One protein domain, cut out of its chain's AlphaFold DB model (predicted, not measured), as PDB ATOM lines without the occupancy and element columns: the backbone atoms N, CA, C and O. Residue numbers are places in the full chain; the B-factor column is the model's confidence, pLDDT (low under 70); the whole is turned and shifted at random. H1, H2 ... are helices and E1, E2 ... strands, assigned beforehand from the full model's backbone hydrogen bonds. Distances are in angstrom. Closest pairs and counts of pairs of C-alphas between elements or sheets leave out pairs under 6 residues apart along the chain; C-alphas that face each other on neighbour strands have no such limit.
ATOM      1  N   LEU A  55     -27.106   2.095 -14.199       83.19
ATOM      2  CA  LEU A  55     -27.130   0.642 -14.268       83.19
ATOM      3  C   LEU A  55     -27.227   0.203 -15.724       83.19
ATOM      4  O   LEU A  55     -28.272   0.344 -16.368       83.19
ATOM      5  N   VAL A  56     -26.149  -0.385 -16.220       86.00
ATOM      6  CA  VAL A  56     -26.037  -0.922 -17.571       86.00
ATOM      7  C   VAL A  56     -25.759  -2.420 -17.517       86.00
ATOM      8  O   VAL A  56     -25.207  -2.949 -16.555       86.00
ATOM      9  N   GLY A  57     -26.199  -3.137 -18.545       85.38
ATOM     10  CA  GLY A  57     -25.776  -4.519 -18.758       85.38
ATOM     11  C   GLY A  57     -24.523  -4.544 -19.622       85.38
ATOM     12  O   GLY A  57     -24.402  -3.714 -20.526       85.38
ATOM     13  N   ALA A  58     -23.635  -5.507 -19.372       84.81
ATOM     14  CA  ALA A  58     -22.575  -5.821 -20.321       84.81
ATOM     15  C   ALA A  58     -23.211  -6.284 -21.641       84.81
ATOM     16  O   ALA A  58     -24.075  -7.166 -21.650       84.81
ATOM     17  N   ALA A  59     -22.815  -5.656 -22.743       85.81
ATOM     18  CA  ALA A  59     -23.248  -6.033 -24.076       85.81
ATOM     19  C   ALA A  59     -22.340  -7.120 -24.646       85.81
ATOM     20  O   ALA A  59     -21.133  -7.135 -24.407       85.81
ATOM     21  N   VAL A  60     -22.941  -8.008 -25.432       77.69
ATOM     22  CA  VAL A  60     -22.228  -9.024 -26.204       77.69
ATOM     23  C   VAL A  60     -22.439  -8.773 -27.692       77.69
ATOM     24  O   VAL A  60     -23.554  -8.488 -28.142       77.69
ATOM     25  N   ASP A  61     -21.342  -8.878 -28.438       75.38
ATOM     26  CA  ASP A  61     -21.238  -8.936 -29.896       75.38
ATOM     27  C   ASP A  61     -22.074  -7.910 -30.681       75.38
ATOM     28  O   ASP A  61     -21.579  -6.849 -31.066       75.38
ATOM     29  N   SER A  62     -23.332  -8.246 -30.978       78.50
ATOM     30  CA  SER A  62     -24.169  -7.543 -31.958       78.50
ATOM     31  C   SER A  62     -24.863  -6.289 -31.434       78.50
ATOM     32  O   SER A  62     -25.278  -5.450 -32.230       78.50
ATOM     33  N   GLU A  63     -25.009  -6.154 -30.116       84.19
ATOM     34  CA  GLU A  63     -25.708  -5.011 -29.511       84.19
ATOM     35  C   GLU A  63     -24.752  -3.930 -29.002       84.19
ATOM     36  O   GLU A  63     -25.201  -2.877 -28.539       84.19
ATOM     37  N   THR A  64     -23.445  -4.184 -29.084       88.50
ATOM     38  CA  THR A  64     -22.409  -3.302 -28.560       88.50
ATOM     39  C   THR A  64     -22.401  -1.961 -29.282       88.50
ATOM     40  O   THR A  64     -22.432  -1.887 -30.512       88.50
ATOM     41  N   ALA A  65     -22.348  -0.885 -28.503       90.50
ATOM     42  CA  ALA A  65     -22.251   0.466 -29.017       90.50
ATOM     43  C   ALA A  65     -20.918   0.686 -29.735       90.50
ATOM     44  O   ALA A  65     -19.853   0.341 -29.219       90.50
ATOM     45  N   LYS A  66     -20.999   1.300 -30.917       90.62
ATOM     46  CA  LYS A  66     -19.850   1.681 -31.735       90.62
ATOM     47  C   LYS A  66     -19.996   3.095 -32.267       90.62
ATOM     48  O   LYS A  66     -21.108   3.525 -32.582       90.62
ATOM     49  N   ILE A  67     -18.869   3.777 -32.424       88.25
ATOM     50  CA  ILE A  67     -18.758   5.025 -33.183       88.25
ATOM     51  C   ILE A  67     -17.752   4.768 -34.303       88.25
ATOM     52  O   ILE A  67     -16.567   4.565 -34.055       88.25
ATOM     53  N   GLY A  68     -18.237   4.720 -35.547       87.50
ATOM     54  CA  GLY A  68     -17.437   4.207 -36.659       87.50
ATOM     55  C   GLY A  68     -17.078   2.735 -36.432       87.50
ATOM     56  O   GLY A  68     -17.972   1.922 -36.192       87.50
ATOM     57  N   ASP A  69     -15.782   2.425 -36.468       89.38
ATOM     58  CA  ASP A  69     -15.254   1.073 -36.232       89.38
ATOM     59  C   ASP A  69     -14.805   0.831 -34.779       89.38
ATOM     60  O   ASP A  69     -14.449  -0.294 -34.431       89.38
ATOM     61  N   GLN A  70     -14.866   1.848 -33.914       90.00
ATOM     62  CA  GLN A  70     -14.443   1.756 -32.516       90.00
ATOM     63  C   GLN A  70     -15.609   1.383 -31.596       90.00
ATOM     64  O   GLN A  70     -16.738   1.849 -31.775       90.00
ATOM     65  N   TYR A  71     -15.330   0.553 -30.596       90.75
ATOM     66  CA  TYR A  71     -16.257   0.150 -29.545       90.75
ATOM     67  C   TYR A  71     -16.262   1.157 -28.401       90.75
ATOM     68  O   TYR A  71     -15.248   1.783 -28.105       90.75
ATOM     69  N   ILE A  72     -17.397   1.267 -27.715       90.19
ATOM     70  CA  ILE A  72     -17.508   2.086 -26.508       90.19
ATOM     71  C   ILE A  72     -17.289   1.212 -25.277       90.19
ATOM     72  O   ILE A  72     -18.092   0.321 -24.982       90.19
ATOM     73  N   CYS A  73     -16.213   1.508 -24.559       89.94
ATOM     74  CA  CYS A  73     -15.860   0.901 -23.291       89.94
ATOM     75  C   CYS A  73     -16.289   1.798 -22.130       89.94
ATOM     76  O   CYS A  73     -16.047   3.003 -22.160       89.94
ATOM     77  N   ALA A  74     -16.909   1.222 -21.103       88.19
ATOM     78  CA  ALA A  74     -17.222   1.918 -19.863       88.19
ATOM     79  C   ALA A  74     -16.339   1.405 -18.722       88.19
ATOM     80  O   ALA A  74     -16.320   0.208 -18.434       88.19
ATOM     81  N   HIS A  75     -15.645   2.325 -18.057       84.38
ATOM     82  CA  HIS A  75     -14.721   2.056 -16.953       84.38
ATOM     83  C   HIS A  75     -15.326   2.411 -15.593       84.38
ATOM     84  O   HIS A  75     -16.292   3.173 -15.513       84.38
ATOM     85  N   ASN A  76     -14.699   1.918 -14.516       74.69
ATOM     86  CA  ASN A  76     -15.137   2.105 -13.120       74.69
ATOM     87  C   ASN A  76     -16.566   1.596 -12.881       74.69
ATOM     88  O   ASN A  76     -17.395   2.261 -12.264       74.69
ATOM     89  N   ALA A  77     -16.850   0.427 -13.446       72.44
ATOM     90  CA  ALA A  77     -18.153  -0.198 -13.426       72.44
ATOM     91  C   ALA A  77     -18.238  -1.166 -12.236       72.44
ATOM     92  O   ALA A  77     -17.614  -2.228 -12.253       72.44
ATOM     93  N   ASP A  78     -19.016  -0.820 -11.213       77.50
ATOM     94  CA  ASP A  78     -19.205  -1.686 -10.050       77.50
ATOM     95  C   ASP A  78     -20.320  -2.696 -10.320       77.50
ATOM     96  O   ASP A  78     -21.431  -2.330 -10.708       77.50
ATOM     97  N   LEU A  79     -20.048  -3.984 -10.104       77.44
ATOM     98  CA  LEU A  79     -21.073  -5.012 -10.255       77.44
ATOM     99  C   LEU A  79     -22.085  -4.913  -9.104       77.44
ATOM    100  O   LEU A  79     -21.790  -5.234  -7.952       77.44
ATOM    101  N   ASP A  80     -23.301  -4.497  -9.432       78.06
ATOM    102  CA  ASP A  80     -24.445  -4.491  -8.530       78.06
ATOM    103  C   ASP A  80     -24.920  -5.936  -8.261       78.06
ATOM    104  O   ASP A  80     -24.838  -6.796  -9.148       78.06
ATOM    105  N   PRO A  81     -25.473  -6.246  -7.072       73.56
ATOM    106  CA  PRO A  81     -26.032  -7.562  -6.741       73.56
ATOM    107  C   PRO A  81     -27.085  -8.096  -7.726       73.56
ATOM    108  O   PRO A  81     -27.354  -9.298  -7.733       73.56
ATOM    109  N   SER A  82     -27.686  -7.245  -8.561       77.19
ATOM    110  CA  SER A  82     -28.583  -7.652  -9.650       77.19
ATOM    111  C   SER A  82     -27.869  -8.191 -10.901       77.19
ATOM    112  O   SER A  82     -28.543  -8.589 -11.854       77.19
ATOM    113  N   GLY A  83     -26.534  -8.212 -10.918       79.06
ATOM    114  CA  GLY A  83     -25.722  -8.621 -12.070       79.06
ATOM    115  C   GLY A  83     -25.614  -7.549 -13.158       79.06
ATOM    116  O   GLY A  83     -25.211  -7.847 -14.280       79.06
ATOM    117  N   LYS A  84     -26.008  -6.311 -12.845       84.75
ATOM    118  CA  LYS A  84     -25.797  -5.132 -13.692       84.75
ATOM    119  C   LYS A  84     -24.599  -4.346 -13.189       84.75
ATOM    120  O   LYS A  84     -24.227  -4.466 -12.032       84.75
ATOM    121  N   TYR A  85     -24.036  -3.520 -14.047       85.69
ATOM    122  CA  TYR A  85     -22.928  -2.652 -13.698       85.69
ATOM    123  C   TYR A  85     -23.431  -1.245 -13.415       85.69
ATOM    124  O   TYR A  85     -24.138  -0.675 -14.245       85.69
ATOM    125  N   ASP A  86     -23.079  -0.689 -12.265       86.44
ATOM    126  CA  ASP A  86     -23.299   0.714 -11.940       86.44
ATOM    127  C   ASP A  86     -22.070   1.523 -12.353       86.44
ATOM    128  O   ASP A  86     -20.977   1.314 -11.835       86.44
ATOM    129  N   LEU A  87     -22.251   2.448 -13.294       83.50
ATOM    130  CA  LEU A  87     -21.182   3.354 -13.724       83.50
ATOM    131  C   LEU A  87     -21.056   4.600 -12.826       83.50
ATOM    132  O   LEU A  87     -20.302   5.524 -13.137       83.50
ATOM    133  N   GLY A  88     -21.839   4.664 -11.745       80.88
ATOM    134  CA  GLY A  88     -21.869   5.789 -10.820       80.88
ATOM    135  C   GLY A  88     -22.419   7.064 -11.456       80.88
ATOM    136  O   GLY A  88     -23.080   7.035 -12.495       80.88
ATOM    137  N   ASP A  89     -22.147   8.205 -10.824       78.62
ATOM    138  CA  ASP A  89     -22.672   9.508 -11.259       78.62
ATOM    139  C   ASP A  89     -21.902  10.109 -12.446       78.62
ATOM    140  O   ASP A  89     -22.442  10.965 -13.141       78.62
ATOM    141  N   SER A  90     -20.669   9.647 -12.692       77.88
ATOM    142  CA  SER A  90     -19.761  10.148 -13.736       77.88
ATOM    143  C   SER A  90     -19.089   8.987 -14.490       77.88
ATOM    144  O   SER A  90     -17.881   8.780 -14.324       77.88
ATOM    145  N   PRO A  91     -19.844   8.220 -15.302       79.38
ATOM    146  CA  PRO A  91     -19.318   7.164 -16.161       79.38
ATOM    147  C   PRO A  91     -18.132   7.664 -16.983       79.38
ATOM    148  O   PRO A  91     -18.214   8.692 -17.653       79.38
ATOM    149  N   GLN A  92     -17.044   6.904 -16.942       82.56
ATOM    150  CA  GLN A  92     -15.880   7.117 -17.793       82.56
ATOM    151  C   GLN A  92     -16.055   6.257 -19.042       82.56
ATOM    152  O   GLN A  92     -16.075   5.031 -18.937       82.56
ATOM    153  N   LEU A  93     -16.231   6.895 -20.199       86.81
ATOM    154  CA  LEU A  93     -16.392   6.215 -21.480       86.81
ATOM    155  C   LEU A  93     -15.162   6.452 -22.352       86.81
ATOM    156  O   LEU A  93     -14.730   7.593 -22.507       86.81
ATOM    157  N   GLU A  94     -14.647   5.385 -22.949       87.38
ATOM    158  CA  GLU A  94     -13.494   5.396 -23.848       87.38
ATOM    159  C   GLU A  94     -13.850   4.700 -25.165       87.38
ATOM    160  O   GLU A  94     -14.645   3.757 -25.194       87.38
ATOM    161  N   LEU A  95     -13.270   5.180 -26.263       89.25
ATOM    162  CA  LEU A  95     -13.355   4.536 -27.568       89.25
ATOM    163  C   LEU A  95     -12.151   3.622 -27.751       89.25
ATOM    164  O   LEU A  95     -11.018   4.092 -27.747       89.25
ATOM    165  N   VAL A  96     -12.403   2.332 -27.944       89.00
ATOM    166  CA  VAL A  96     -11.359   1.323 -28.154       89.00
ATOM    167  C   VAL A  96     -11.515   0.666 -29.516       89.00
ATOM    168  O   VAL A  96     -12.628   0.495 -30.019       89.00
ATOM    169  N   GLU A  97     -10.411   0.263 -30.134       89.00
ATOM    170  CA  GLU A  97     -10.466  -0.426 -31.430       89.00
ATOM    171  C   GLU A  97     -10.837  -1.904 -31.267       89.00
ATOM    172  O   GLU A  97     -11.506  -2.482 -32.125       89.00
ATOM    173  N   ASN A  98     -10.439  -2.506 -30.145       87.44
ATOM    174  CA  ASN A  98     -10.594  -3.931 -29.891       87.44
ATOM    175  C   ASN A  98     -11.321  -4.196 -28.573       87.44
ATOM    176  O   ASN A  98     -11.209  -3.450 -27.602       87.44
ATOM    177  N   VAL A  99     -12.061  -5.301 -28.527       87.06
ATOM    178  CA  VAL A  99     -12.826  -5.697 -27.337       87.06
ATOM    179  C   VAL A  99     -11.893  -6.079 -26.189       87.06
ATOM    180  O   VAL A  99     -12.175  -5.768 -25.032       87.06
ATOM    181  N   GLU A 100     -10.763  -6.715 -26.503       86.56
ATOM    182  CA  GLU A 100      -9.767  -7.134 -25.518       86.56
ATOM    183  C   GLU A 100      -9.142  -5.945 -24.781       86.56
ATOM    184  O   GLU A 100      -8.806  -6.058 -23.605       86.56
ATOM    185  N   GLU A 101      -9.030  -4.796 -25.452       85.50
ATOM    186  CA  GLU A 101      -8.521  -3.556 -24.862       85.50
ATOM    187  C   GLU A 101      -9.476  -3.010 -23.793       85.50
ATOM    188  O   GLU A 101      -9.027  -2.579 -22.736       85.50
ATOM    189  N   CYS A 102     -10.791  -3.109 -24.023       86.69
ATOM    190  CA  CYS A 102     -11.790  -2.698 -23.035       86.69
ATOM    191  C   CYS A 102     -11.835  -3.625 -21.819       86.69
ATOM    192  O   CYS A 102     -11.898  -3.168 -20.681       86.69
ATOM    193  N   LEU A 103     -11.846  -4.939 -22.053       84.56
ATOM    194  CA  LEU A 103     -11.991  -5.915 -20.971       84.56
ATOM    195  C   LEU A 103     -10.729  -5.992 -20.100       84.56
ATOM    196  O   LEU A 103     -10.815  -6.364 -18.928       84.56
ATOM    197  N   GLY A 104      -9.576  -5.611 -20.657       75.19
ATOM    198  CA  GLY A 104      -8.287  -5.680 -19.988       75.19
ATOM    199  C   GLY A 104      -7.885  -7.114 -19.629       75.19
ATOM    200  O   GLY A 104      -8.556  -8.101 -19.937       75.19
ATOM    201  N   THR A 105      -6.750  -7.240 -18.952       66.50
ATOM    202  CA  THR A 105      -6.388  -8.465 -18.232       66.50
ATOM    203  C   THR A 105      -6.873  -8.346 -16.786       66.50
ATOM    204  O   THR A 105      -6.997  -7.244 -16.260       66.50
ATOM    205  N   LEU A 106      -7.136  -9.476 -16.116       59.72
ATOM    206  CA  LEU A 106      -7.642  -9.512 -14.728       59.72
ATOM    207  C   LEU A 106      -6.777  -8.732 -13.709       59.72
ATOM    208  O   LEU A 106      -7.248  -8.466 -12.607       59.72
ATOM    209  N   ASP A 107      -5.541  -8.377 -14.072       57.59
ATOM    210  CA  ASP A 107      -4.568  -7.677 -13.227       57.59
ATOM    211  C   ASP A 107      -4.481  -6.158 -13.492       57.59
ATOM    212  O   ASP A 107      -3.769  -5.453 -12.774       57.59
ATOM    213  N   GLU A 108      -5.189  -5.626 -14.494       63.53
ATOM    214  CA  GLU A 108      -5.177  -4.195 -14.810       63.53
ATOM    215  C   GLU A 108      -6.315  -3.449 -14.082       63.53
ATOM    216  O   GLU A 108      -7.476  -3.870 -14.120       63.53
ATOM    217  N   PRO A 109      -6.041  -2.276 -13.479       58.56
ATOM    218  CA  PRO A 109      -7.053  -1.451 -12.811       58.56
ATOM    219  C   PRO A 109      -8.059  -0.800 -13.781       58.56
ATOM    220  O   PRO A 109      -8.923  -0.042 -13.346       58.56
ATOM    221  N   ARG A 110      -7.935  -1.061 -15.089       62.31
ATOM    222  CA  ARG A 110      -8.758  -0.516 -16.178       62.31
ATOM    223  C   ARG A 110      -9.592  -1.585 -16.889       62.31
ATOM    224  O   ARG A 110      -9.846  -1.473 -18.081       62.31
ATOM    225  N   SER A 111     -10.001  -2.636 -16.180       75.81
ATOM    226  CA  SER A 111     -11.006  -3.551 -16.726       75.81
ATOM    227  C   SER A 111     -12.351  -2.826 -16.826       75.81
ATOM    228  O   SER A 111     -12.918  -2.369 -15.830       75.81
ATOM    229  N   GLY A 112     -12.830  -2.668 -18.054       86.12
ATOM    230  CA  GLY A 112     -14.103  -2.046 -18.378       86.12
ATOM    231  C   GLY A 112     -15.128  -3.057 -18.880       86.12
ATOM    232  O   GLY A 112     -14.889  -4.264 -18.962       86.12
ATOM    233  N   ILE A 113     -16.303  -2.542 -19.228       88.94
ATOM    234  CA  ILE A 113     -17.364  -3.307 -19.874       88.94
ATOM    235  C   ILE A 113     -17.755  -2.677 -21.202       88.94
ATOM    236  O   ILE A 113     -17.808  -1.457 -21.356       88.94
ATOM    237  N   LEU A 114     -18.114  -3.525 -22.156       90.81
ATOM    238  CA  LEU A 114     -18.800  -3.081 -23.354       90.81
ATOM    239  C   LEU A 114     -20.260  -2.779 -23.026       90.81
ATOM    240  O   LEU A 114     -20.931  -3.562 -22.351       90.81
ATOM    241  N   ILE A 115     -20.768  -1.659 -23.531       90.88
ATOM    242  CA  ILE A 115     -22.158  -1.241 -23.326       90.88
ATOM    243  C   ILE A 115     -22.947  -1.309 -24.627       90.88
ATOM    244  O   ILE A 115     -22.391  -1.189 -25.716       90.88
ATOM    245  N   SER A 116     -24.262  -1.495 -24.529       91.12
ATOM    246  CA  SER A 116     -25.113  -1.559 -25.716       91.12
ATOM    247  C   SER A 116     -25.386  -0.177 -26.304       91.12
ATOM    248  O   SER A 116     -25.306   0.836 -25.603       91.12
ATOM    249  N   VAL A 117     -25.782  -0.118 -27.580       89.06
ATOM    250  CA  VAL A 117     -26.178   1.141 -28.251       89.06
ATOM    251  C   VAL A 117     -27.255   1.883 -27.448       89.06
ATOM    252  O   VAL A 117     -27.182   3.097 -27.253       89.06
ATOM    253  N   SER A 118     -28.243   1.150 -26.932       87.62
ATOM    254  CA  SER A 118     -29.326   1.704 -26.112       87.62
ATOM    255  C   SER A 118     -28.813   2.294 -24.798       87.62
ATOM    256  O   SER A 118     -29.251   3.375 -24.400       87.62
ATOM    257  N   ALA A 119     -27.877   1.607 -24.138       87.31
ATOM    258  CA  ALA A 119     -27.250   2.100 -22.918       87.31
ATOM    259  C   ALA A 119     -26.446   3.377 -23.201       87.31
ATOM    260  O   ALA A 119     -26.657   4.386 -22.532       87.31
ATOM    261  N   TYR A 120     -25.619   3.378 -24.248       87.44
ATOM    262  CA  TYR A 120     -24.841   4.549 -24.648       87.44
ATOM    263  C   TYR A 120     -25.722   5.771 -24.949       87.44
ATOM    264  O   TYR A 120     -25.473   6.859 -24.432       87.44
ATOM    265  N   ASN A 121     -26.809   5.599 -25.704       86.31
ATOM    266  CA  ASN A 121     -27.744   6.692 -25.990       86.31
ATOM    267  C   ASN A 121     -28.416   7.238 -24.719       86.31
ATOM    268  O   ASN A 121     -28.616   8.448 -24.591       86.31
ATOM    269  N   SER A 122     -28.733   6.367 -23.757       84.31
ATOM    270  CA  SER A 122     -29.270   6.789 -22.459       84.31
ATOM    271  C   SER A 122     -28.253   7.575 -21.626       84.31
ATOM    272  O   SER A 122     -28.659   8.415 -20.821       84.31
ATOM    273  N   LEU A 123     -26.959   7.296 -21.788       82.19
ATOM    274  CA  LEU A 123     -25.873   8.004 -21.112       82.19
ATOM    275  C   LEU A 123     -25.622   9.375 -21.757       82.19
ATOM    276  O   LEU A 123     -25.556  10.382 -21.054       82.19
ATOM    277  N   GLN A 124     -25.585   9.459 -23.086       80.06
ATOM    278  CA  GLN A 124     -25.379  10.735 -23.783       80.06
ATOM    279  C   GLN A 124     -26.440  11.790 -23.433       80.06
ATOM    280  O   GLN A 124     -26.116  12.958 -23.225       80.06
ATOM    281  N   GLY A 125     -27.704  11.382 -23.274       72.50
ATOM    282  CA  GLY A 125     -28.786  12.285 -22.860       72.50
ATOM    283  C   GLY A 125     -28.621  12.891 -21.458       72.50
ATOM    284  O   GLY A 125     -29.365  13.804 -21.103       72.50
ATOM    285  N   ARG A 126     -27.662  12.401 -20.660       72.12
ATOM    286  CA  ARG A 126     -27.358  12.864 -19.296       72.12
ATOM    287  C   ARG A 126     -26.114  13.758 -19.219       72.12
ATOM    288  O   ARG A 126     -25.766  14.195 -18.128       72.12
TER     289      ARG A 126
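This is residues 55 to 126 of the 132 residues of an uncharacterized protein of Nitrosomonas halophila (UniProt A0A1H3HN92). With little regular structure, this domain is mostly long loops about a small antiparallel hairpin, E1 and E2, with short helices, H1 and H2, toward opposite sides of it. Short pairings tie residues 66 to 67 and 113 to 114 to E1. The 72 printed residues, with two strands and then two helices, are mixed in class, only 24 lying in named elements; the whole is compact, with a radius of gyration of the C-alphas of 11.3 A, and spans 32 by 32 by 20 A.

Find C-alpha 70 at (-14.443, 1.756, -32.516); from there E1, residues 70 to 75, runs 15.6 A. E2 is residues 92 to 96, 12.7 A, and H1 residues 99 to 103. H2, residues 117 to 124, ends at C-alpha 124, (-25.379, 10.735, -23.783).

In the hairpin, E1 and E2 are antiparallel at 150 degrees, with N 73 and O 94 within hydrogen-bond range at 2.8 A. The closest C-alphas of E1 and H1 are Cys 73 and Cys 102, 5.4 A; of E1 and H2, Ile 72 and Tyr 120, 8.0 A. H1 and H2 are apart. In both, every O i to N i+4 pair is within hydrogen-bond range.

The printed part has no cut. Links E1 to E2 and H1 to H2 are long. Residues 105 to 110 have pLDDT under 70.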